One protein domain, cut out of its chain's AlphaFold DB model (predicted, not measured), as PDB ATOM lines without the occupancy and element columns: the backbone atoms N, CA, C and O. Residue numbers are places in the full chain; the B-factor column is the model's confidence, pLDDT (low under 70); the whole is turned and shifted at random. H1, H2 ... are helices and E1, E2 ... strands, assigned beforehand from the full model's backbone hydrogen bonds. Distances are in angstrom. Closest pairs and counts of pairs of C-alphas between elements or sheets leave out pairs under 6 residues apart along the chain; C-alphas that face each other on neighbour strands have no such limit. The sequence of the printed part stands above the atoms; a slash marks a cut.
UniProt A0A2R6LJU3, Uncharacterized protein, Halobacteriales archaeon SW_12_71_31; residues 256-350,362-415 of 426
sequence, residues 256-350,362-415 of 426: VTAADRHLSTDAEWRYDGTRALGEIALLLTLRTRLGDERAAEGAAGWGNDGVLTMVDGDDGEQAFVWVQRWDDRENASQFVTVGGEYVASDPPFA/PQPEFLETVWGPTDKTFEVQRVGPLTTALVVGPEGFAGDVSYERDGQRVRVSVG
ATOM      1  N   VAL A 256      23.667 -49.770  20.054       97.06
ATOM      2  CA  VAL A 256      24.547 -48.603  20.104       97.06
ATOM      3  C   VAL A 256      25.830 -48.971  20.842       97.06
ATOM      4  O   VAL A 256      25.786 -49.586  21.905       97.06
ATOM      5  N   THR A 257      26.982 -48.662  20.252       96.88
ATOM      6  CA  THR A 257      28.299 -49.013  20.807       96.88
ATOM      7  C   THR A 257      29.287 -47.877  20.610       96.88
ATOM      8  O   THR A 257      29.256 -47.226  19.566       96.88
ATOM      9  N   ALA A 258      30.211 -47.683  21.547       95.81
ATOM     10  CA  ALA A 258      31.353 -46.806  21.324       95.81
ATOM     11  C   ALA A 258      32.366 -47.457  20.363       95.81
ATOM     12  O   ALA A 258      32.499 -48.683  20.310       95.81
ATOM     13  N   ALA A 259      33.091 -46.643  19.601       94.38
ATOM     14  CA  ALA A 259      34.237 -47.101  18.832       94.38
ATOM     15  C   ALA A 259      35.359 -47.595  19.761       94.38
ATOM     16  O   ALA A 259      35.599 -46.999  20.807       94.38
ATOM     17  N   ASP A 260      36.079 -48.645  19.348       92.56
ATOM     18  CA  ASP A 260      37.104 -49.331  20.157       92.56
ATOM     19  C   ASP A 260      38.128 -48.393  20.812       92.56
ATOM     20  O   ASP A 260      38.594 -48.687  21.911       92.56
ATOM     21  N   ARG A 261      38.459 -47.253  20.186       88.62
ATOM     22  CA  ARG A 261      39.372 -46.262  20.776       88.62
ATOM     23  C   ARG A 261      38.904 -45.758  22.143       88.62
ATOM     24  O   ARG A 261      39.726 -45.624  23.039       88.62
ATOM     25  N   HIS A 262      37.597 -45.592  22.335       91.81
ATOM     26  CA  HIS A 262      36.998 -45.099  23.577       91.81
ATOM     27  C   HIS A 262      36.977 -46.159  24.687       91.81
ATOM     28  O   HIS A 262      36.643 -45.854  25.826       91.81
ATOM     29  N   LEU A 263      37.332 -47.412  24.379       88.69
ATOM     30  CA  LEU A 263      37.456 -48.485  25.371       88.69
ATOM     31  C   LEU A 263      38.832 -48.486  26.057       88.69
ATOM     32  O   LEU A 263      39.032 -49.210  27.033       88.69
ATOM     33  N   SER A 264      39.789 -47.715  25.531       88.06
ATOM     34  CA  SER A 264      41.113 -47.550  26.130       88.06
ATOM     35  C   SER A 264      41.039 -46.692  27.389       88.06
ATOM     36  O   SER A 264      40.262 -45.744  27.461       88.06
ATOM     37  N   THR A 265      41.898 -46.975  28.371       85.50
ATOM     38  CA  THR A 265      41.998 -46.131  29.566       85.50
ATOM     39  C   THR A 265      42.616 -44.768  29.302       85.50
ATOM     40  O   THR A 265      42.395 -43.873  30.110       85.50
ATOM     41  N   ASP A 266      43.356 -44.648  28.201       87.19
ATOM     42  CA  ASP A 266      44.116 -43.459  27.810       87.19
ATOM     43  C   ASP A 266      43.395 -42.666  26.703       87.19
ATOM     44  O   ASP A 266      44.004 -41.830  26.041       87.19
ATOM     45  N   ALA A 267      42.125 -42.988  26.430       87.62
ATOM     46  CA  ALA A 267      41.305 -42.205  25.515       87.62
ATOM     47  C   ALA A 267      40.964 -40.854  26.152       87.62
ATOM     48  O   ALA A 267      40.657 -40.816  27.341       87.62
ATOM     49  N   GLU A 268      40.966 -39.787  25.353       90.00
ATOM     50  CA  GLU A 268      40.454 -38.476  25.770       90.00
ATOM     51  C   GLU A 268      38.984 -38.607  26.166       90.00
ATOM     52  O   GLU A 268      38.632 -38.382  27.309       90.00
ATOM     53  N   TRP A 269      38.143 -39.137  25.278       93.81
ATOM     54  CA  TRP A 269      36.783 -39.533  25.631       93.81
ATOM     55  C   TRP A 269      36.711 -41.035  25.874       93.81
ATOM     56  O   TRP A 269      36.826 -41.843  24.946       93.81
ATOM     57  N   ARG A 270      36.490 -41.428  27.125       93.19
ATOM     58  CA  ARG A 270      36.328 -42.823  27.540       93.19
ATOM     59  C   ARG A 270      34.865 -43.221  27.590       93.19
ATOM     60  O   ARG A 270      34.035 -42.514  28.146       93.19
ATOM     61  N   TYR A 271      34.566 -44.412  27.098       93.38
ATOM     62  CA  TYR A 271      33.254 -45.026  27.233       93.38
ATOM     63  C   TYR A 271      33.015 -45.517  28.667       93.38
ATOM     64  O   TYR A 271      33.828 -46.276  29.203       93.38
ATOM     65  N   ASP A 272      31.878 -45.137  29.252       90.00
ATOM     66  CA  ASP A 272      31.489 -45.519  30.621       90.00
ATOM     67  C   ASP A 272      30.217 -46.384  30.685       90.00
ATOM     68  O   ASP A 272      29.948 -47.055  31.677       90.00
ATOM     69  N   GLY A 273      29.448 -46.467  29.598       88.31
ATOM     70  CA  GLY A 273      28.292 -47.358  29.551       88.31
ATOM     71  C   GLY A 273      27.272 -46.998  28.484       88.31
ATOM     72  O   GLY A 273      27.285 -45.900  27.931       88.31
ATOM     73  N   THR A 274      26.376 -47.947  28.209       90.81
ATOM     74  CA  THR A 274      25.200 -47.758  27.356       90.81
ATOM     75  C   THR A 274      23.976 -48.296  28.077       90.81
ATOM     76  O   THR A 274      24.041 -49.377  28.664       90.81
ATOM     77  N   ARG A 275      22.859 -47.571  28.017       90.94
ATOM     78  CA  ARG A 275      21.561 -48.010  28.556       90.94
ATOM     79  C   ARG A 275      20.411 -47.481  27.708       90.94
ATOM     80  O   ARG A 275      20.504 -46.355  27.222       90.94
ATOM     81  N   ALA A 276      19.344 -48.264  27.579       94.00
ATOM     82  CA  ALA A 276      18.071 -47.761  27.072       94.00
ATOM     83  C   ALA A 276      17.315 -47.053  28.206       94.00
ATOM     84  O   ALA A 276      17.340 -47.519  29.354       94.00
ATOM     85  N   LEU A 277      16.715 -45.909  27.886       93.12
ATOM     86  CA  LEU A 277      16.015 -45.032  28.821       93.12
ATOM     87  C   LEU A 277      14.505 -44.977  28.612       93.12
ATOM     88  O   LEU A 277      13.800 -44.747  29.594       93.12
ATOM     89  N   GLY A 278      14.024 -45.192  27.389       95.75
ATOM     90  CA  GLY A 278      12.590 -45.248  27.122       95.75
ATOM     91  C   GLY A 278      11.977 -43.937  26.646       95.75
ATOM     92  O   GLY A 278      12.538 -42.849  26.832       95.75
ATOM     93  N   GLU A 279      10.767 -44.039  26.093       97.69
ATOM     94  CA  GLU A 279       9.951 -42.886  25.706       97.69
ATOM     95  C   GLU A 279       9.672 -41.969  26.902       97.69
ATOM     96  O   GLU A 279       9.765 -40.750  26.764       97.69
ATOM     97  N   ILE A 280       9.412 -42.511  28.102       95.62
ATOM     98  CA  ILE A 280       9.139 -41.677  29.286       95.62
ATOM     99  C   ILE A 280      10.306 -40.739  29.610       95.62
ATOM    100  O   ILE A 280      10.098 -39.560  29.903       95.62
ATOM    101  N   ALA A 281      11.546 -41.216  29.517       93.94
ATOM    102  CA  ALA A 281      12.706 -40.373  29.760       93.94
ATOM    103  C   ALA A 281      12.822 -39.281  28.690       93.94
ATOM    104  O   ALA A 281      13.187 -38.143  29.009       93.94
ATOM    105  N   LEU A 282      12.513 -39.603  27.430       96.38
ATOM    106  CA  LEU A 282      12.548 -38.646  26.326       96.38
ATOM    107  C   LEU A 282      11.464 -37.580  26.477       96.38
ATOM    108  O   LEU A 282      11.763 -36.387  26.409       96.38
ATOM    109  N   LEU A 283      10.238 -38.004  26.777       96.19
ATOM    110  CA  LEU A 283       9.108 -37.142  27.095       96.19
ATOM    111  C   LEU A 283       9.475 -36.163  28.211       96.19
ATOM    112  O   LEU A 283       9.365 -34.951  28.030       96.19
ATOM    113  N   LEU A 284       9.959 -36.661  29.352       92.31
ATOM    114  CA  LEU A 284      10.319 -35.810  30.489       92.31
ATOM    115  C   LEU A 284      11.503 -34.890  30.174       92.31
ATOM    116  O   LEU A 284      11.501 -33.741  30.613       92.31
ATOM    117  N   THR A 285      12.459 -35.346  29.361       91.69
ATOM    118  CA  THR A 285      13.552 -34.501  28.858       91.69
ATOM    119  C   THR A 285      13.002 -33.332  28.057       91.69
ATOM    120  O   THR A 285      13.326 -32.185  28.355       91.69
ATOM    121  N   LEU A 286      12.123 -33.583  27.088       93.56
ATOM    122  CA  LEU A 286      11.527 -32.530  26.270       93.56
ATOM    123  C   LEU A 286      10.657 -31.581  27.111       93.56
ATOM    124  O   LEU A 286      10.761 -30.365  26.941       93.56
ATOM    125  N   ARG A 287       9.892 -32.101  28.083       90.69
ATOM    126  CA  ARG A 287       9.086 -31.304  29.034       90.69
ATOM    127  C   ARG A 287       9.916 -30.341  29.876       90.69
ATOM    128  O   ARG A 287       9.393 -29.337  30.350       90.69
ATOM    129  N   THR A 288      11.217 -30.599  30.043       87.00
ATOM    130  CA  THR A 288      12.080 -29.665  30.776       87.00
ATOM    131  C   THR A 288      12.208 -28.314  30.095       87.00
ATOM    132  O   THR A 288      12.620 -27.390  30.776       87.00
ATOM    133  N   ARG A 289      11.886 -28.186  28.795       87.69
ATOM    134  CA  ARG A 289      11.956 -26.922  28.032       87.69
ATOM    135  C   ARG A 289      10.729 -26.625  27.185       87.69
ATOM    136  O   ARG A 289      10.487 -25.470  26.842       87.69
ATOM    137  N   LEU A 290       9.963 -27.652  26.853       91.44
ATOM    138  CA  LEU A 290       8.775 -27.574  26.020       91.44
ATOM    139  C   LEU A 290       7.527 -27.820  26.878       91.44
ATOM    140  O   LEU A 290       7.595 -28.460  27.922       91.44
ATOM    141  N   GLY A 291       6.375 -27.311  26.443       89.62
ATOM    142  CA  GLY A 291       5.098 -27.658  27.075       89.62
ATOM    143  C   GLY A 291       4.721 -29.124  26.832       89.62
ATOM    144  O   GLY A 291       5.173 -29.716  25.852       89.62
ATOM    145  N   ASP A 292       3.858 -29.681  27.687       90.62
ATOM    146  CA  ASP A 292       3.487 -31.107  27.687       90.62
ATOM    147  C   ASP A 292       3.058 -31.633  26.308       90.62
ATOM    148  O   ASP A 292       3.574 -32.648  25.854       90.62
ATOM    149  N   GLU A 293       2.176 -30.911  25.608       94.69
ATOM    150  CA  GLU A 293       1.684 -31.299  24.276       94.69
ATOM    151  C   GLU A 293       2.824 -31.414  23.253       94.69
ATOM    152  O   GLU A 293       2.914 -32.393  22.517       94.69
ATOM    153  N   ARG A 294       3.742 -30.440  23.243       96.81
ATOM    154  CA  ARG A 294       4.861 -30.419  22.294       96.81
ATOM    155  C   ARG A 294       5.920 -31.463  22.639       96.81
ATOM    156  O   ARG A 294       6.541 -32.027  21.743       96.81
ATOM    157  N   ALA A 295       6.125 -31.724  23.927       95.75
ATOM    158  CA  ALA A 295       7.020 -32.773  24.386       95.75
ATOM    159  C   ALA A 295       6.486 -34.171  24.040       95.75
ATOM    160  O   ALA A 295       7.251 -34.992  23.540       95.75
ATOM    161  N   ALA A 296       5.185 -34.412  24.230       96.62
ATOM    162  CA  ALA A 296       4.518 -35.641  23.804       96.62
ATOM    163  C   ALA A 296       4.616 -35.832  22.289       96.62
ATOM    164  O   ALA A 296       4.985 -36.905  21.824       96.62
ATOM    165  N   GLU A 297       4.398 -34.768  21.512       97.69
ATOM    166  CA  GLU A 297       4.606 -34.804  20.066       97.69
ATOM    167  C   GLU A 297       6.057 -35.180  19.709       97.69
ATOM    168  O   GLU A 297       6.281 -36.008  18.835       97.69
ATOM    169  N   GLY A 298       7.064 -34.622  20.383       97.81
ATOM    170  CA  GLY A 298       8.462 -34.966  20.104       97.81
ATOM    171  C   GLY A 298       8.880 -36.375  20.514       97.81
ATOM    172  O   GLY A 298       9.816 -36.901  19.918       97.81
ATOM    173  N   ALA A 299       8.226 -36.962  21.515       98.25
ATOM    174  CA  ALA A 299       8.523 -38.309  21.998       98.25
ATOM    175  C   ALA A 299       7.761 -39.406  21.233       98.25
ATOM    176  O   ALA A 299       8.262 -40.521  21.146       98.25
ATOM    177  N   ALA A 300       6.614 -39.075  20.628       97.06
ATOM    178  CA  ALA A 300       5.741 -40.038  19.967       97.06
ATOM    179  C   ALA A 300       6.428 -40.835  18.841       97.06
ATOM    180  O   ALA A 300       7.097 -40.274  17.961       97.06
ATOM    181  N   GLY A 301       6.158 -42.142  18.828       97.25
ATOM    182  CA  GLY A 301       6.733 -43.125  17.907       97.25
ATOM    183  C   GLY A 301       8.203 -43.439  18.184       97.25
ATOM    184  O   GLY A 301       8.982 -43.721  17.260       97.25
ATOM    185  N   TRP A 302       8.619 -43.249  19.440       98.50
ATOM    186  CA  TRP A 302       9.880 -43.757  19.963       98.50
ATOM    187  C   TRP A 302       9.831 -45.277  19.879       98.50
ATOM    188  O   TRP A 302       8.998 -45.864  20.517       98.50
ATOM    189  N   GLY A 303      10.743 -45.926  19.160       97.38
ATOM    190  CA  GLY A 303      10.746 -47.390  19.070       97.38
ATOM    191  C   GLY A 303      11.799 -48.065  19.953       97.38
ATOM    192  O   GLY A 303      11.638 -49.220  20.336       97.38
ATOM    193  N   ASN A 304      12.944 -47.409  20.189       97.94
ATOM    194  CA  ASN A 304      14.005 -47.842  21.116       97.94
ATOM    195  C   ASN A 304      15.077 -46.748  21.251       97.94
ATOM    196  O   ASN A 304      15.175 -45.853  20.405       97.94
ATOM    197  N   ASP A 305      15.980 -46.867  22.218       98.06
ATOM    198  CA  ASP A 305      17.137 -45.989  22.331       98.06
ATOM    199  C   ASP A 305      18.383 -46.629  22.963       98.06
ATOM    200  O   ASP A 305      18.404 -47.765  23.433       98.06
ATOM    201  N   GLY A 306      19.484 -45.884  22.905       96.81
ATOM    202  CA  GLY A 306      20.696 -46.167  23.655       96.81
ATOM    203  C   GLY A 306      21.422 -44.871  23.985       96.81
ATOM    204  O   GLY A 306      21.803 -44.119  23.086       96.81
ATOM    205  N   VAL A 307      21.617 -44.616  25.277       95.88
ATOM    206  CA  VAL A 307      22.407 -43.494  25.789       95.88
ATOM    207  C   VAL A 307      23.818 -43.965  26.063       95.88
ATOM    208  O   VAL A 307      24.020 -44.740  26.996       95.88
ATOM    209  N   LEU A 308      24.777 -43.488  25.273       95.50
ATOM    210  CA  LEU A 308      26.196 -43.674  25.551       95.50
ATOM    211  C   LEU A 308      26.667 -42.576  26.489       95.50
ATOM    212  O   LEU A 308      26.533 -41.399  26.156       95.50
ATOM    213  N   THR A 309      27.262 -42.970  27.608       93.88
ATOM    214  CA  THR A 309      28.002 -42.063  28.485       93.88
ATOM    215  C   THR A 309      29.474 -42.069  28.086       93.88
ATOM    216  O   THR A 309      30.099 -43.134  28.005       93.88
ATOM    217  N   MET A 310      30.013 -40.876  27.857       93.88
ATOM    218  CA  MET A 310      31.426 -40.613  27.621       93.88
ATOM    219  C   MET A 310      31.974 -39.769  28.774       93.88
ATOM    220  O   MET A 310      31.276 -38.900  29.293       93.88
ATOM    221  N   VAL A 311      33.211 -40.035  29.173       93.00
ATOM    222  CA  VAL A 311      33.899 -39.356  30.274       93.00
ATOM    223  C   VAL A 311      35.244 -38.865  29.770       93.00
ATOM    224  O   VAL A 311      36.020 -39.669  29.249       93.00
ATOM    225  N   ASP A 312      35.510 -37.578  29.936       92.06
ATOM    226  CA  ASP A 312      36.798 -36.964  29.653       92.06
ATOM    227  C   ASP A 312      37.889 -37.580  30.551       92.06
ATOM    228  O   ASP A 312      37.715 -37.766  31.761       92.06
ATOM    229  N   GLY A 313      39.001 -37.980  29.947       88.38
ATOM    230  CA  GLY A 313      40.102 -38.674  30.599       88.38
ATOM    231  C   GLY A 313      40.953 -37.776  31.498       88.38
ATOM    232  O   GLY A 313      41.601 -38.297  32.412       88.38
ATOM    233  N   ASP A 314      40.938 -36.462  31.274       88.06
ATOM    234  CA  ASP A 314      41.765 -35.488  31.979       88.06
ATOM    235  C   ASP A 314      41.064 -34.925  33.219       88.06
ATOM    236  O   ASP A 314      41.673 -34.866  34.297       88.06
ATOM    237  N   ASP A 315      39.796 -34.528  33.103       88.94
ATOM    238  CA  ASP A 315      39.057 -33.882  34.199       88.94
ATOM    239  C   ASP A 315      37.805 -34.640  34.674       88.94
ATOM    240  O   ASP A 315      37.243 -34.305  35.725       88.94
ATOM    241  N   GLY A 316      37.432 -35.722  33.985       88.44
ATOM    242  CA  GLY A 316      36.271 -36.542  34.325       88.44
ATOM    243  C   GLY A 316      34.936 -35.936  33.891       88.44
ATOM    244  O   GLY A 316      33.885 -36.396  34.350       88.44
ATOM    245  N   GLU A 317      34.954 -34.904  33.051       90.00
ATOM    246  CA  GLU A 317      33.764 -34.268  32.514       90.00
ATOM    247  C   GLU A 317      32.906 -35.265  31.713       90.00
ATOM    248  O   GLU A 317      33.394 -35.999  30.861       90.00
ATOM    249  N   GLN A 318      31.596 -35.314  31.984       91.12
ATOM    250  CA  GLN A 318      30.691 -36.228  31.277       91.12
ATOM    251  C   GLN A 318      30.055 -35.594  30.041       91.12
ATOM    252  O   GLN A 318      29.704 -34.406  30.024       91.12
ATOM    253  N   ALA A 319      29.836 -36.436  29.036       93.44
ATOM    254  CA  ALA A 319      29.054 -36.151  27.847       93.44
ATOM    255  C   ALA A 319      28.206 -37.372  27.457       93.44
ATOM    256  O   ALA A 319      28.507 -38.514  27.809       93.44
ATOM    257  N   PHE A 320      27.123 -37.137  26.726       95.44
ATOM    258  CA  PHE A 320      26.134 -38.143  26.378       95.44
ATOM    259  C   PHE A 320      25.822 -38.107  24.886       95.44
ATOM    260  O   PHE A 320      25.617 -37.045  24.299       95.44
ATOM    261  N   VAL A 321      25.712 -39.288  24.283       97.38
ATOM    262  CA  VAL A 321      25.152 -39.462  22.940       97.38
ATOM    263  C   VAL A 321      23.937 -40.365  23.066       97.38
ATOM    264  O   VAL A 321      24.058 -41.583  23.199       97.38
ATOM    265  N   TRP A 322      22.753 -39.759  23.063       97.69
ATOM    266  CA  TRP A 322      21.486 -40.474  23.129       97.69
ATOM    267  C   TRP A 322      20.999 -40.748  21.718       97.69
ATOM    268  O   TRP A 322      20.515 -39.840  21.051       97.69
ATOM    269  N   VAL A 323      21.135 -41.986  21.255       98.56
ATOM    270  CA  VAL A 323      20.675 -42.415  19.931       98.56
ATOM    271  C   VAL A 323      19.266 -42.983  20.050       98.56
ATOM    272  O   VAL A 323      19.057 -43.912  20.823       98.56
ATOM    273  N   GLN A 324      18.318 -42.462  19.266       98.50
ATOM    274  CA  GLN A 324      16.932 -42.943  19.221       98.50
ATOM    275  C   GLN A 324      16.626 -43.636  17.893       98.50
ATOM    276  O   GLN A 324      17.083 -43.218  16.821       98.50
ATOM    277  N   ARG A 325      15.807 -44.683  17.957       98.31
ATOM    278  CA  ARG A 325      15.184 -45.385  16.835       98.31
ATOM    279  C   ARG A 325      13.691 -45.053  16.849       98.31
ATOM    280  O   ARG A 325      13.077 -45.155  17.894       98.31
ATOM    281  N   TRP A 326      13.134 -44.701  15.693       98.50
ATOM    282  CA  TRP A 326      11.728 -44.283  15.550       98.50
ATOM    283  C   TRP A 326      10.907 -45.265  14.721       98.50
ATOM    284  O   TRP A 326      11.456 -45.850  13.782       98.50
ATOM    285  N   ASP A 327       9.614 -45.395  14.964       97.81
ATOM    286  CA  ASP A 327       8.772 -46.351  14.227       97.81
ATOM    287  C   ASP A 327       8.773 -46.067  12.734       97.81
ATOM    288  O   ASP A 327       8.993 -46.959  11.901       97.81
ATOM    289  N   ASP A 328       8.675 -44.783  12.388       98.00
ATOM    290  CA  ASP A 328       8.719 -44.333  11.015       98.00
ATOM    291  C   ASP A 328       9.568 -43.066  10.778       98.00
ATOM    292  O   ASP A 328      10.291 -42.537  11.632       98.00
ATOM    293  N   ARG A 329       9.594 -42.640   9.508       98.19
ATOM    294  CA  ARG A 329      10.408 -41.497   9.069       98.19
ATOM    295  C   ARG A 329       9.796 -40.170   9.486       98.19
ATOM    296  O   ARG A 329      10.544 -39.191   9.569       98.19
ATOM    297  N   GLU A 330       8.480 -40.131   9.643       98.44
ATOM    298  CA  GLU A 330       7.718 -38.965  10.065       98.44
ATOM    299  C   GLU A 330       8.024 -38.680  11.532       98.44
ATOM    300  O   GLU A 330       8.550 -37.599  11.794       98.44
ATOM    301  N   ASN A 331       7.922 -39.676  12.422       98.44
ATOM    302  CA  ASN A 331       8.327 -39.552  13.832       98.44
ATOM    303  C   ASN A 331       9.779 -39.073  13.967       98.44
ATOM    304  O   ASN A 331      10.064 -38.074  14.624       98.44
ATOM    305  N   ALA A 332      10.712 -39.684  13.228       98.56
ATOM    306  CA  ALA A 332      12.109 -39.249  13.252       98.56
ATOM    307  C   ALA A 332      12.300 -37.788  12.790       98.56
ATOM    308  O   ALA A 332      13.252 -37.118  13.189       98.56
ATOM    309  N   SER A 333      11.469 -37.298  11.866       98.50
ATOM    310  CA  SER A 333      11.555 -35.918  11.350       98.50
ATOM    311  C   SER A 333      10.871 -34.919  12.280       98.50
ATOM    312  O   SER A 333      11.355 -33.797  12.444       98.50
ATOM    313  N   GLN A 334       9.794 -35.354  12.925       98.38
ATOM    314  CA  GLN A 334       9.115 -34.649  13.998       98.38
ATOM    315  C   GLN A 334      10.068 -34.427  15.168       98.38
ATOM    316  O   GLN A 334      10.263 -33.279  15.561       98.38
ATOM    317  N   PHE A 335      10.789 -35.461  15.612       98.44
ATOM    318  CA  PHE A 335      11.804 -35.306  16.651       98.44
ATOM    319  C   PHE A 335      12.936 -34.358  16.258       98.44
ATOM    320  O   PHE A 335      13.330 -33.535  17.068       98.44
ATOM    321  N   VAL A 336      13.451 -34.398  15.022       98.44
ATOM    322  CA  VAL A 336      14.475 -33.415  14.599       98.44
ATOM    323  C   VAL A 336      13.954 -31.980  14.724       98.44
ATOM    324  O   VAL A 336      14.695 -31.084  15.121       98.44
ATOM    325  N   THR A 337      12.673 -31.763  14.420       98.25
ATOM    326  CA  THR A 337      12.036 -30.445  14.528       98.25
ATOM    327  C   THR A 337      11.847 -30.036  15.991       98.25
ATOM    328  O   THR A 337      12.334 -28.985  16.402       98.25
ATOM    329  N   VAL A 338      11.192 -30.884  16.789       98.12
ATOM    330  CA  VAL A 338      10.905 -30.638  18.213       98.12
ATOM    331  C   VAL A 338      12.195 -30.554  19.030       98.12
ATOM    332  O   VAL A 338      12.363 -29.675  19.867       98.12
ATOM    333  N   GLY A 339      13.146 -31.435  18.755       96.62
ATOM    334  CA  GLY A 339      14.465 -31.445  19.367       96.62
ATOM    335  C   GLY A 339      15.271 -30.189  19.027       96.62
ATOM    336  O   GLY A 339      15.952 -29.648  19.893       96.62
ATOM    337  N   GLY A 340      15.145 -29.654  17.809       96.44
ATOM    338  CA  GLY A 340      15.711 -28.349  17.462       96.44
ATOM    339  C   GLY A 340      15.104 -27.202  18.279       96.44
ATOM    340  O   GLY A 340      15.827 -26.312  18.722       96.44
ATOM    341  N   GLU A 341      13.794 -27.240  18.536       96.38
ATOM    342  CA  GLU A 341      13.123 -26.280  19.425       96.38
ATOM    343  C   GLU A 341      13.579 -26.431  20.877       96.38
ATOM    344  O   GLU A 341      13.828 -25.429  21.544       96.38
ATOM    345  N   TYR A 342      13.739 -27.668  21.354       93.19
ATOM    346  CA  TYR A 342      14.294 -27.970  22.673       93.19
ATOM    347  C   TYR A 342      15.700 -27.376  22.835       93.19
ATOM    348  O   TYR A 342      15.958 -26.666  23.806       93.19
ATOM    349  N   VAL A 343      16.585 -27.600  21.858       93.12
ATOM    350  CA  VAL A 343      17.955 -27.056  21.844       93.12
ATOM    351  C   VAL A 343      17.952 -25.526  21.834       93.12
ATOM    352  O   VAL A 343      18.747 -24.907  22.536       93.12
ATOM    353  N   ALA A 344      17.057 -24.911  21.057       92.56
ATOM    354  CA  ALA A 344      16.955 -23.457  20.940       92.56
ATOM    355  C   ALA A 344      16.270 -22.780  22.140       92.56
ATOM    356  O   ALA A 344      16.298 -21.552  22.244       92.56
ATOM    357  N   SER A 345      15.624 -23.556  23.009       88.12
ATOM    358  CA  SER A 345      14.920 -23.046  24.182       88.12
ATOM    359  C   SER A 345      15.858 -22.965  25.381       88.12
ATOM    360  O   SER A 345      16.594 -23.908  25.681       88.12
ATOM    361  N   ASP A 346      15.781 -21.851  26.107       71.56
ATOM    362  CA  ASP A 346      16.422 -21.729  27.414       71.56
ATOM    363  C   ASP A 346      15.753 -22.692  28.407       71.56
ATOM    364  O   ASP A 346      14.527 -22.830  28.378       71.56
ATOM    365  N   PRO A 347      16.507 -23.347  29.305       63.06
ATOM    366  CA  PRO A 347      15.927 -24.246  30.292       63.06
ATOM    367  C   PRO A 347      15.037 -23.478  31.292       63.06
ATOM    368  O   PRO A 347      15.541 -22.612  32.010       63.06
ATOM    369  N   PRO A 348      13.730 -23.784  31.416       57.19
ATOM    370  CA  PRO A 348      12.881 -23.244  32.472       57.19
ATOM    371  C   PRO A 348      13.101 -23.897  33.848       57.19
ATOM    372  O   PRO A 348      12.475 -23.453  34.811       57.19
ATOM    373  N   PHE A 349      13.953 -24.920  33.987       59.81
ATOM    374  CA  PHE A 349      13.998 -25.726  35.209       59.81
ATOM    375  C   PHE A 349      15.256 -25.528  36.073       59.81
ATOM    376  O   PHE A 349      16.390 -25.571  35.599       59.81
ATOM    377  N   ALA A 350      15.027 -25.324  37.375       48.12
ATOM    378  CA  ALA A 350      16.026 -25.334  38.439       48.12
ATOM    379  C   ALA A 350      15.924 -26.673  39.195       48.12
ATOM    380  O   ALA A 350      14.808 -27.129  39.429       48.12
ATOM    381  N   PRO A 362      16.924 -42.478  36.242       64.75
ATOM    382  CA  PRO A 362      18.100 -42.487  35.375       64.75
ATOM    383  C   PRO A 362      19.375 -42.153  36.167       64.75
ATOM    384  O   PRO A 362      19.291 -41.494  37.201       64.75
ATOM    385  N   GLN A 363      20.548 -42.577  35.671       67.06
ATOM    386  CA  GLN A 363      21.836 -42.334  36.347       67.06
ATOM    387  C   GLN A 363      21.902 -40.891  36.877       67.06
ATOM    388  O   GLN A 363      21.635 -39.983  36.081       67.06
ATOM    389  N   PRO A 364      22.215 -40.673  38.167       67.00
ATOM    390  CA  PRO A 364      22.156 -39.352  38.790       67.00
ATOM    391  C   PRO A 364      22.846 -38.261  37.965       67.00
ATOM    392  O   PRO A 364      22.293 -37.180  37.784       67.00
ATOM    393  N   GLU A 365      23.990 -38.577  37.364       71.06
ATOM    394  CA  GLU A 365      24.789 -37.654  36.559       71.06
ATOM    395  C   GLU A 365      24.093 -37.255  35.248       71.06
ATOM    396  O   GLU A 365      24.194 -36.111  34.802       71.06
ATOM    397  N   PHE A 366      23.319 -38.162  34.645       77.31
ATOM    398  CA  PHE A 366      22.481 -37.830  33.492       77.31
ATOM    399  C   PHE A 366      21.340 -36.899  33.886       77.31
ATOM    400  O   PHE A 366      21.031 -35.982  33.136       77.31
ATOM    401  N   LEU A 367      20.725 -37.099  35.054       76.38
ATOM    402  CA  LEU A 367      19.679 -36.193  35.538       76.38
ATOM    403  C   LEU A 367      20.242 -34.796  35.755       76.38
ATOM    404  O   LEU A 367      19.654 -33.820  35.304       76.38
ATOM    405  N   GLU A 368      21.388 -34.706  36.428       72.75
ATOM    406  CA  GLU A 368      22.055 -33.435  36.688       72.75
ATOM    407  C   GLU A 368      22.423 -32.732  35.380       72.75
ATOM    408  O   GLU A 368      22.210 -31.529  35.251       72.75
ATOM    409  N   THR A 369      22.894 -33.486  34.384       74.81
ATOM    410  CA  THR A 369      23.347 -32.919  33.110       74.81
ATOM    411  C   THR A 369      22.204 -32.577  32.152       74.81
ATOM    412  O   THR A 369      22.232 -31.535  31.505       74.81
ATOM    413  N   VAL A 370      21.200 -33.445  32.020       79.62
ATOM    414  CA  VAL A 370      20.139 -33.318  31.006       79.62
ATOM    415  C   VAL A 370      18.888 -32.645  31.570       79.62
ATOM    416  O   VAL A 370      18.220 -31.899  30.853       79.62
ATOM    417  N   TRP A 371      18.556 -32.885  32.842       78.50
ATOM    418  CA  TRP A 371      17.375 -32.311  33.505       78.50
ATOM    419  C   TRP A 371      17.716 -31.175  34.475       78.50
ATOM    420  O   TRP A 371      16.812 -30.458  34.907       78.50
ATOM    421  N   GLY A 372      18.991 -30.992  34.820       70.31
ATOM    422  CA  GLY A 372      19.473 -29.886  35.640       70.31
ATOM    423  C   GLY A 372      19.959 -28.685  34.821       70.31
ATOM    424  O   GLY A 372      20.094 -28.753  33.597       70.31
ATOM    425  N   PRO A 373      20.240 -27.548  35.485       64.31
ATOM    426  CA  PRO A 373      20.974 -26.457  34.869       64.31
ATOM    427  C   PRO A 373      22.369 -26.938  34.515       64.31
ATOM    428  O   PRO A 373      23.074 -27.503  35.351       64.31
ATOM    429  N   THR A 374      22.776 -26.655  33.290       75.69
ATOM    430  CA  THR A 374      24.045 -27.124  32.771       75.69
ATOM    431  C   THR A 374      24.645 -26.071  31.850       75.69
ATOM    432  O   THR A 374      23.921 -25.338  31.174       75.69
ATOM    433  N   ASP A 375      25.966 -25.962  31.856       81.38
ATOM    434  CA  ASP A 375      26.755 -25.201  30.886       81.38
ATOM    435  C   ASP A 375      27.011 -25.994  29.593       81.38
ATOM    436  O   ASP A 375      27.668 -25.506  28.675       81.38
ATOM    437  N   LYS A 376      26.451 -27.204  29.499       88.38
ATOM    438  CA  LYS A 376      26.566 -28.078  28.337       88.38
ATOM    439  C   LYS A 376      25.783 -27.555  27.146       88.38
ATOM    440  O   LYS A 376      24.730 -26.922  27.254       88.38
ATOM    441  N   THR A 377      26.289 -27.924  25.984       90.94
ATOM    442  CA  THR A 377      25.631 -27.753  24.699       90.94
ATOM    443  C   THR A 377      24.766 -28.965  24.381       90.94
ATOM    444  O   THR A 377      25.035 -30.082  24.825       90.94
ATOM    445  N   PHE A 378      23.706 -28.721  23.616       93.50
ATOM    446  CA  PHE A 378      22.793 -29.744  23.129       93.50
ATOM    447  C   PHE A 378      22.750 -29.649  21.609       93.50
ATOM    448  O   PHE A 378      22.631 -28.550  21.066       93.50
ATOM    449  N   GLU A 379      22.796 -30.782  20.921       95.88
ATOM    450  CA  GLU A 379      22.652 -30.832  19.469       95.88
ATOM    451  C   GLU A 379      21.794 -32.022  19.053       95.88
ATOM    452  O   GLU A 379      21.946 -33.127  19.569       95.88
ATOM    453  N   VAL A 380      20.894 -31.806  18.095       97.62
ATOM    454  CA  VAL A 380      20.090 -32.877  17.503       97.62
ATOM    455  C   VAL A 380      20.610 -33.192  16.113       97.62
ATOM    456  O   VAL A 380      20.633 -32.336  15.230       97.62
ATOM    457  N   GLN A 381      20.990 -34.449  15.906       97.69
ATOM    458  CA  GLN A 381      21.618 -34.928  14.682       97.69
ATOM    459  C   GLN A 381      20.783 -36.042  14.044       97.69
ATOM    460  O   GLN A 381      20.245 -36.931  14.710       97.69
ATOM    461  N   ARG A 382      20.678 -36.029  12.711       97.81
ATOM    462  CA  ARG A 382      20.049 -37.119  11.953       97.81
ATOM    463  C   ARG A 382      21.106 -38.166  11.606       97.81
ATOM    464  O   ARG A 382      21.927 -37.942  10.726       97.81
ATOM    465  N   VAL A 383      21.033 -39.334  12.245       97.69
ATOM    466  CA  VAL A 383      21.970 -40.456  12.031       97.69
ATOM    467  C   VAL A 383      21.555 -41.317  10.828       97.69
ATOM    468  O   VAL A 383      22.380 -41.908  10.135       97.69
ATOM    469  N   GLY A 384      20.257 -41.397  10.530       96.75
ATOM    470  CA  GLY A 384      19.757 -42.049   9.320       96.75
ATOM    471  C   GLY A 384      18.243 -41.919   9.160       96.75
ATOM    472  O   GLY A 384      17.612 -41.192   9.918       96.75
ATOM    473  N   PRO A 385      17.600 -42.621   8.206       96.88
ATOM    474  CA  PRO A 385      16.192 -42.379   7.877       96.88
ATOM    475  C   PRO A 385      15.203 -42.583   9.022       96.88
ATOM    476  O   PRO A 385      14.111 -42.047   8.942       96.88
ATOM    477  N   LEU A 386      15.569 -43.329  10.057       98.19
ATOM    478  CA  LEU A 386      14.713 -43.617  11.205       98.19
ATOM    479  C   LEU A 386      15.496 -43.569  12.529       98.19
ATOM    480  O   LEU A 386      15.152 -44.251  13.495       98.19
ATOM    481  N   THR A 387      16.630 -42.869  12.520       98.56
ATOM    482  CA  THR A 387      17.571 -42.840  13.639       98.56
ATOM    483  C   THR A 387      18.063 -41.418  13.823       98.56
ATOM    484  O   THR A 387      18.498 -40.784  12.854       98.56
ATOM    485  N   THR A 388      17.995 -40.929  15.048       98.69
ATOM    486  CA  THR A 388      18.466 -39.601  15.450       98.69
ATOM    487  C   THR A 388      19.408 -39.741  16.631       98.69
ATOM    488  O   THR A 388      19.510 -40.818  17.217       98.69
ATOM    489  N   ALA A 389      20.107 -38.663  16.951       98.38
ATOM    490  CA  ALA A 389      20.842 -38.546  18.188       98.38
ATOM    491  C   ALA A 389      20.590 -37.177  18.821       98.38
ATOM    492  O   ALA A 389      20.555 -36.172  18.112       98.38
ATOM    493  N   LEU A 390      20.435 -37.156  20.142       97.56
ATOM    494  CA  LEU A 390      20.594 -35.969  20.974       97.56
ATOM    495  C   LEU A 390      21.972 -36.068  21.631       97.56
ATOM    496  O   LEU A 390      22.230 -36.988  22.411       97.56
ATOM    497  N   VAL A 391      22.854 -35.146  21.278       97.12
ATOM    498  CA  VAL A 391      24.215 -35.053  21.797       97.12
ATOM    499  C   VAL A 391      24.246 -33.986  22.879       97.12
ATOM    500  O   VAL A 391      23.738 -32.887  22.667       97.12
ATOM    501  N   VAL A 392      24.820 -34.315  24.035       94.56
ATOM    502  CA  VAL A 392      24.929 -33.419  25.191       94.56
ATOM    503  C   VAL A 392      26.366 -33.435  25.682       94.56
ATOM    504  O   VAL A 392      26.872 -34.493  26.038       94.56
ATOM    505  N   GLY A 393      27.045 -32.296  25.714       93.31
ATOM    506  CA  GLY A 393      28.465 -32.258  26.076       93.31
ATOM    507  C   GLY A 393      29.012 -30.839  26.208       93.31
ATOM    508  O   GLY A 393      28.263 -29.881  25.990       93.31
ATOM    509  N   PRO A 394      30.291 -30.677  26.585       92.31
ATOM    510  CA  PRO A 394      30.940 -29.367  26.579       92.31
ATOM    511  C   PRO A 394      30.920 -28.732  25.180       92.31
ATOM    512  O   PRO A 394      30.576 -29.373  24.183       92.31
ATOM    513  N   GLU A 395      31.251 -27.444  25.099       89.94
ATOM    514  CA  GLU A 395      31.374 -26.757  23.810       89.94
ATOM    515  C   GLU A 395      32.381 -27.490  22.906       89.94
ATOM    516  O   GLU A 395      33.456 -27.879  23.348       89.94
ATOM    517  N   GLY A 396      32.018 -27.708  21.639       87.81
ATOM    518  CA  GLY A 396      32.842 -28.445  20.673       87.81
ATOM    519  C   GLY A 396      32.547 -29.946  20.608       87.81
ATOM    520  O   GLY A 396      32.522 -30.485  19.504       87.81
ATOM    521  N   PHE A 397      32.175 -30.586  21.726       92.94
ATOM    522  CA  PHE A 397      31.957 -32.041  21.793       92.94
ATOM    523  C   PHE A 397      31.035 -32.563  20.687       92.94
ATOM    524  O   PHE A 397      31.357 -33.532  20.004       92.94
ATOM    525  N   ALA A 398      29.890 -31.905  20.472       91.38
ATOM    526  CA  ALA A 398      28.912 -32.346  19.481       91.38
ATOM    527  C   ALA A 398      29.435 -32.308  18.034       91.38
ATOM    528  O   ALA A 398      29.045 -33.157  17.227       91.38
ATOM    529  N   GLY A 399      30.353 -31.382  17.731       92.19
ATOM    530  CA  GLY A 399      31.009 -31.275  16.426       92.19
ATOM    531  C   GLY A 399      31.998 -32.409  16.149       92.19
ATOM    532  O   GLY A 399      32.241 -32.729  14.985       92.19
ATOM    533  N   ASP A 400      32.500 -33.053  17.202       94.25
ATOM    534  CA  ASP A 400      33.452 -34.160  17.120       94.25
ATOM    535  C   ASP A 400      32.770 -35.536  17.103       94.25
ATOM    536  O   ASP A 400      33.414 -36.551  16.810       94.25
ATOM    537  N   VAL A 401      31.460 -35.602  17.371       96.62
ATOM    538  CA  VAL A 401      30.700 -36.855  17.309       96.62
ATOM    539  C   VAL A 401      30.443 -37.266  15.858       96.62
ATOM    540  O   VAL A 401      29.906 -36.526  15.037       96.62
ATOM    541  N   SER A 402      30.763 -38.518  15.550       96.94
ATOM    542  CA  SER A 402      30.497 -39.164  14.269       96.94
ATOM    543  C   SER A 402      29.873 -40.545  14.462       96.94
ATOM    544  O   SER A 402      30.022 -41.186  15.508       96.94
ATOM    545  N   TYR A 403      29.168 -41.012  13.428       97.50
ATOM    546  CA  TYR A 403      28.431 -42.271  13.455       97.50
ATOM    547  C   TYR A 403      28.801 -43.139  12.261       97.50
ATOM    548  O   TYR A 403      28.722 -42.707  11.110       97.50
ATOM    549  N   GLU A 404      29.100 -44.400  12.532       97.31
ATOM    550  CA  GLU A 404      29.109 -45.458  11.530       97.31
ATOM    551  C   GLU A 404      27.869 -46.330  11.736       97.31
ATOM    552  O   GLU A 404      27.582 -46.788  12.846       97.31
ATOM    553  N   ARG A 405      27.109 -46.549  10.662       96.00
ATOM    554  CA  ARG A 405      25.869 -47.319  10.716       96.00
ATOM    555  C   ARG A 405      25.949 -48.550   9.829       96.00
ATOM    556  O   ARG A 405      26.156 -48.436   8.624       96.00
ATOM    557  N   ASP A 406      25.623 -49.694  10.418       95.19
ATOM    558  CA  ASP A 406      25.405 -50.954   9.712       95.19
ATOM    559  C   ASP A 406      24.063 -51.563  10.143       95.19
ATOM    560  O   ASP A 406      23.910 -52.131  11.228       95.19
ATOM    561  N   GLY A 407      23.037 -51.366   9.312       93.12
ATOM    562  CA  GLY A 407      21.676 -51.820   9.598       93.12
ATOM    563  C   GLY A 407      21.093 -51.192  10.871       93.12
ATOM    564  O   GLY A 407      20.676 -50.026  10.850       93.12
ATOM    565  N   GLN A 408      21.019 -52.000  11.933       94.44
ATOM    566  CA  GLN A 408      20.503 -51.675  13.275       94.44
ATOM    567  C   GLN A 408      21.619 -51.305  14.267       94.44
ATOM    568  O   GLN A 408      21.335 -50.937  15.405       94.44
ATOM    569  N   ARG A 409      22.888 -51.425  13.857       97.56
ATOM    570  CA  ARG A 409      24.053 -51.071  14.667       97.56
ATOM    571  C   ARG A 409      24.460 -49.631  14.391       97.56
ATOM    572  O   ARG A 409      24.569 -49.233  13.230       97.56
ATOM    573  N   VAL A 410      24.707 -48.882  15.458       98.19
ATOM    574  CA  VAL A 410      25.251 -47.525  15.422       98.19
ATOM    575  C   VAL A 410      26.510 -47.507  16.275       98.19
ATOM    576  O   VAL A 410      26.464 -47.702  17.490       98.19
ATOM    577  N   ARG A 411      27.651 -47.296  15.626       97.81
ATOM    578  CA  ARG A 411      28.943 -47.133  16.282       97.81
ATOM    579  C   ARG A 411      29.251 -45.644  16.381       97.81
ATOM    580  O   ARG A 411      29.331 -44.969  15.359       97.81
ATOM    581  N   VAL A 412      29.392 -45.152  17.605       97.62
ATOM    582  CA  VAL A 412      29.635 -43.739  17.924       97.62
ATOM    583  C   VAL A 412      31.124 -43.519  18.150       97.62
ATOM    584  O   VAL A 412      31.777 -44.320  18.823       97.62
ATOM    585  N   SER A 413      31.662 -42.435  17.604       96.00
ATOM    586  CA  SER A 413      33.066 -42.062  17.740       96.00
ATOM    587  C   SER A 413      33.184 -40.558  17.981       96.00
ATOM    588  O   SER A 413      32.496 -39.803  17.306       96.00
ATOM    589  N   VAL A 414      34.053 -40.124  18.895       93.62
ATOM    590  CA  VAL A 414      34.291 -38.706  19.236       93.62
ATOM    591  C   VAL A 414      35.717 -38.331  18.845       93.62
ATOM    592  O   VAL A 414      36.644 -39.002  19.285       93.62
ATOM    593  N   GLY A 415      35.891 -37.374  17.929       86.00
ATOM    594  CA  GLY A 415      37.193 -36.845  17.498       86.00
ATOM    595  C   GLY A 415      38.064 -36.367  18.663       86.00
ATOM    596  O   GLY A 415      37.538 -36.004  19.704       86.00
TER     597      GLY A 415
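AT A GLANCE: This is residues 256 to 350 and 362 to 415 of the 426 residues of an uncharacterized protein of Halobacteriales archaeon SW_12_71_31 (UniProt A0A2R6LJU3). What shape do these coordinates make? A twisted sheet of five strands is covered over part of one face by a small three-stranded sheet, as a partial sandwich, and H4 and H5 pack over its other face. H2 and H3 sit at one end beside H4. What is it built of? The printed part has 149 residues with six named helices and eight named strands, in the order E1 H1 E2 H2 H3 E3 E4 H4 H5 E5 E6 H6 E7 E8, a mixed class. The large sheet, E2 E3 E4 E6 E5, is antiparallel and the small one, E1 E8 E7, mixed; the whole is compact, with a radius of gyration of the C-alphas of 14.4 A and spans of 44 by 39 by 24 A.

IN THESE COORDINATES: Where do the elements before the cut lie? E1 is residues 256 to 258, from C-alpha 256 at (24.547, -48.603, 20.104); H1 is 260 to 263, E2 269 to 275, H2 279 to 287 and H3 292 to 299. E3, 302 to 312, is 29.4 A long, E4, 318 to 326, 25.9 A, and H4, 329 to 344, 22.6 A. And after it? H5 is 364 to 371, E5 377 to 384, at 21.8 A, E6 387 to 393, H6 397 to 400, E7 401 to 406 and E8 409 to 414, ending at (34.291, -38.706, 19.236).

HOW THE PARTS SIT: How are the sheets joined? Across the large sheet, N 272 and O 309 are 3.0 A apart, N 308 and O 321 2.9 A, N 322 and O 390 2.9 A, and N 381 and O 389 2.8 A. In the small one, E1 and E8 are parallel, with N 257 and O 410 3.0 A apart, and the hairpin E7 and E8 has N 404 and O 411 at 2.9 A. The two form a sandwich, two sheets face to face, and the parts of them that face each other are 9.0 A centre to centre. Where are the helices? H4 runs along the strands at 3 degrees to E6 on the local plane, 8.2 A over the large sheet; its C-alpha 343 is 5.7 A from that of Phe 378. H5 runs across the strands, over E4, on the same face as H2. H3 touches H2, closest at the C-alphas of Leu 286 and Ala 295, 4.9 A, and H4, at those of Gly 298 and Phe 335, 4.8 A. What of H1, H6 and the helix backbones? H1 stands at the large sheet's level, and H6 only grazes both sheets. In H2, H3, H4 and H5 every O i to N i+4 pair is within hydrogen-bond range; H1 and H6 are too short for one.

THE WHOLE: How large is it? The two C-alphas farthest apart, of Asp 266 and Glu 293, are 44.3 A apart. Is it unbroken? Residues 351 to 361 are not printed, and C-alphas 350 and 362 are 17.5 A apart; the links printed whole are tight. Where is confidence low? Residues 347 to 350, 362 to 364 and 373 are under 70.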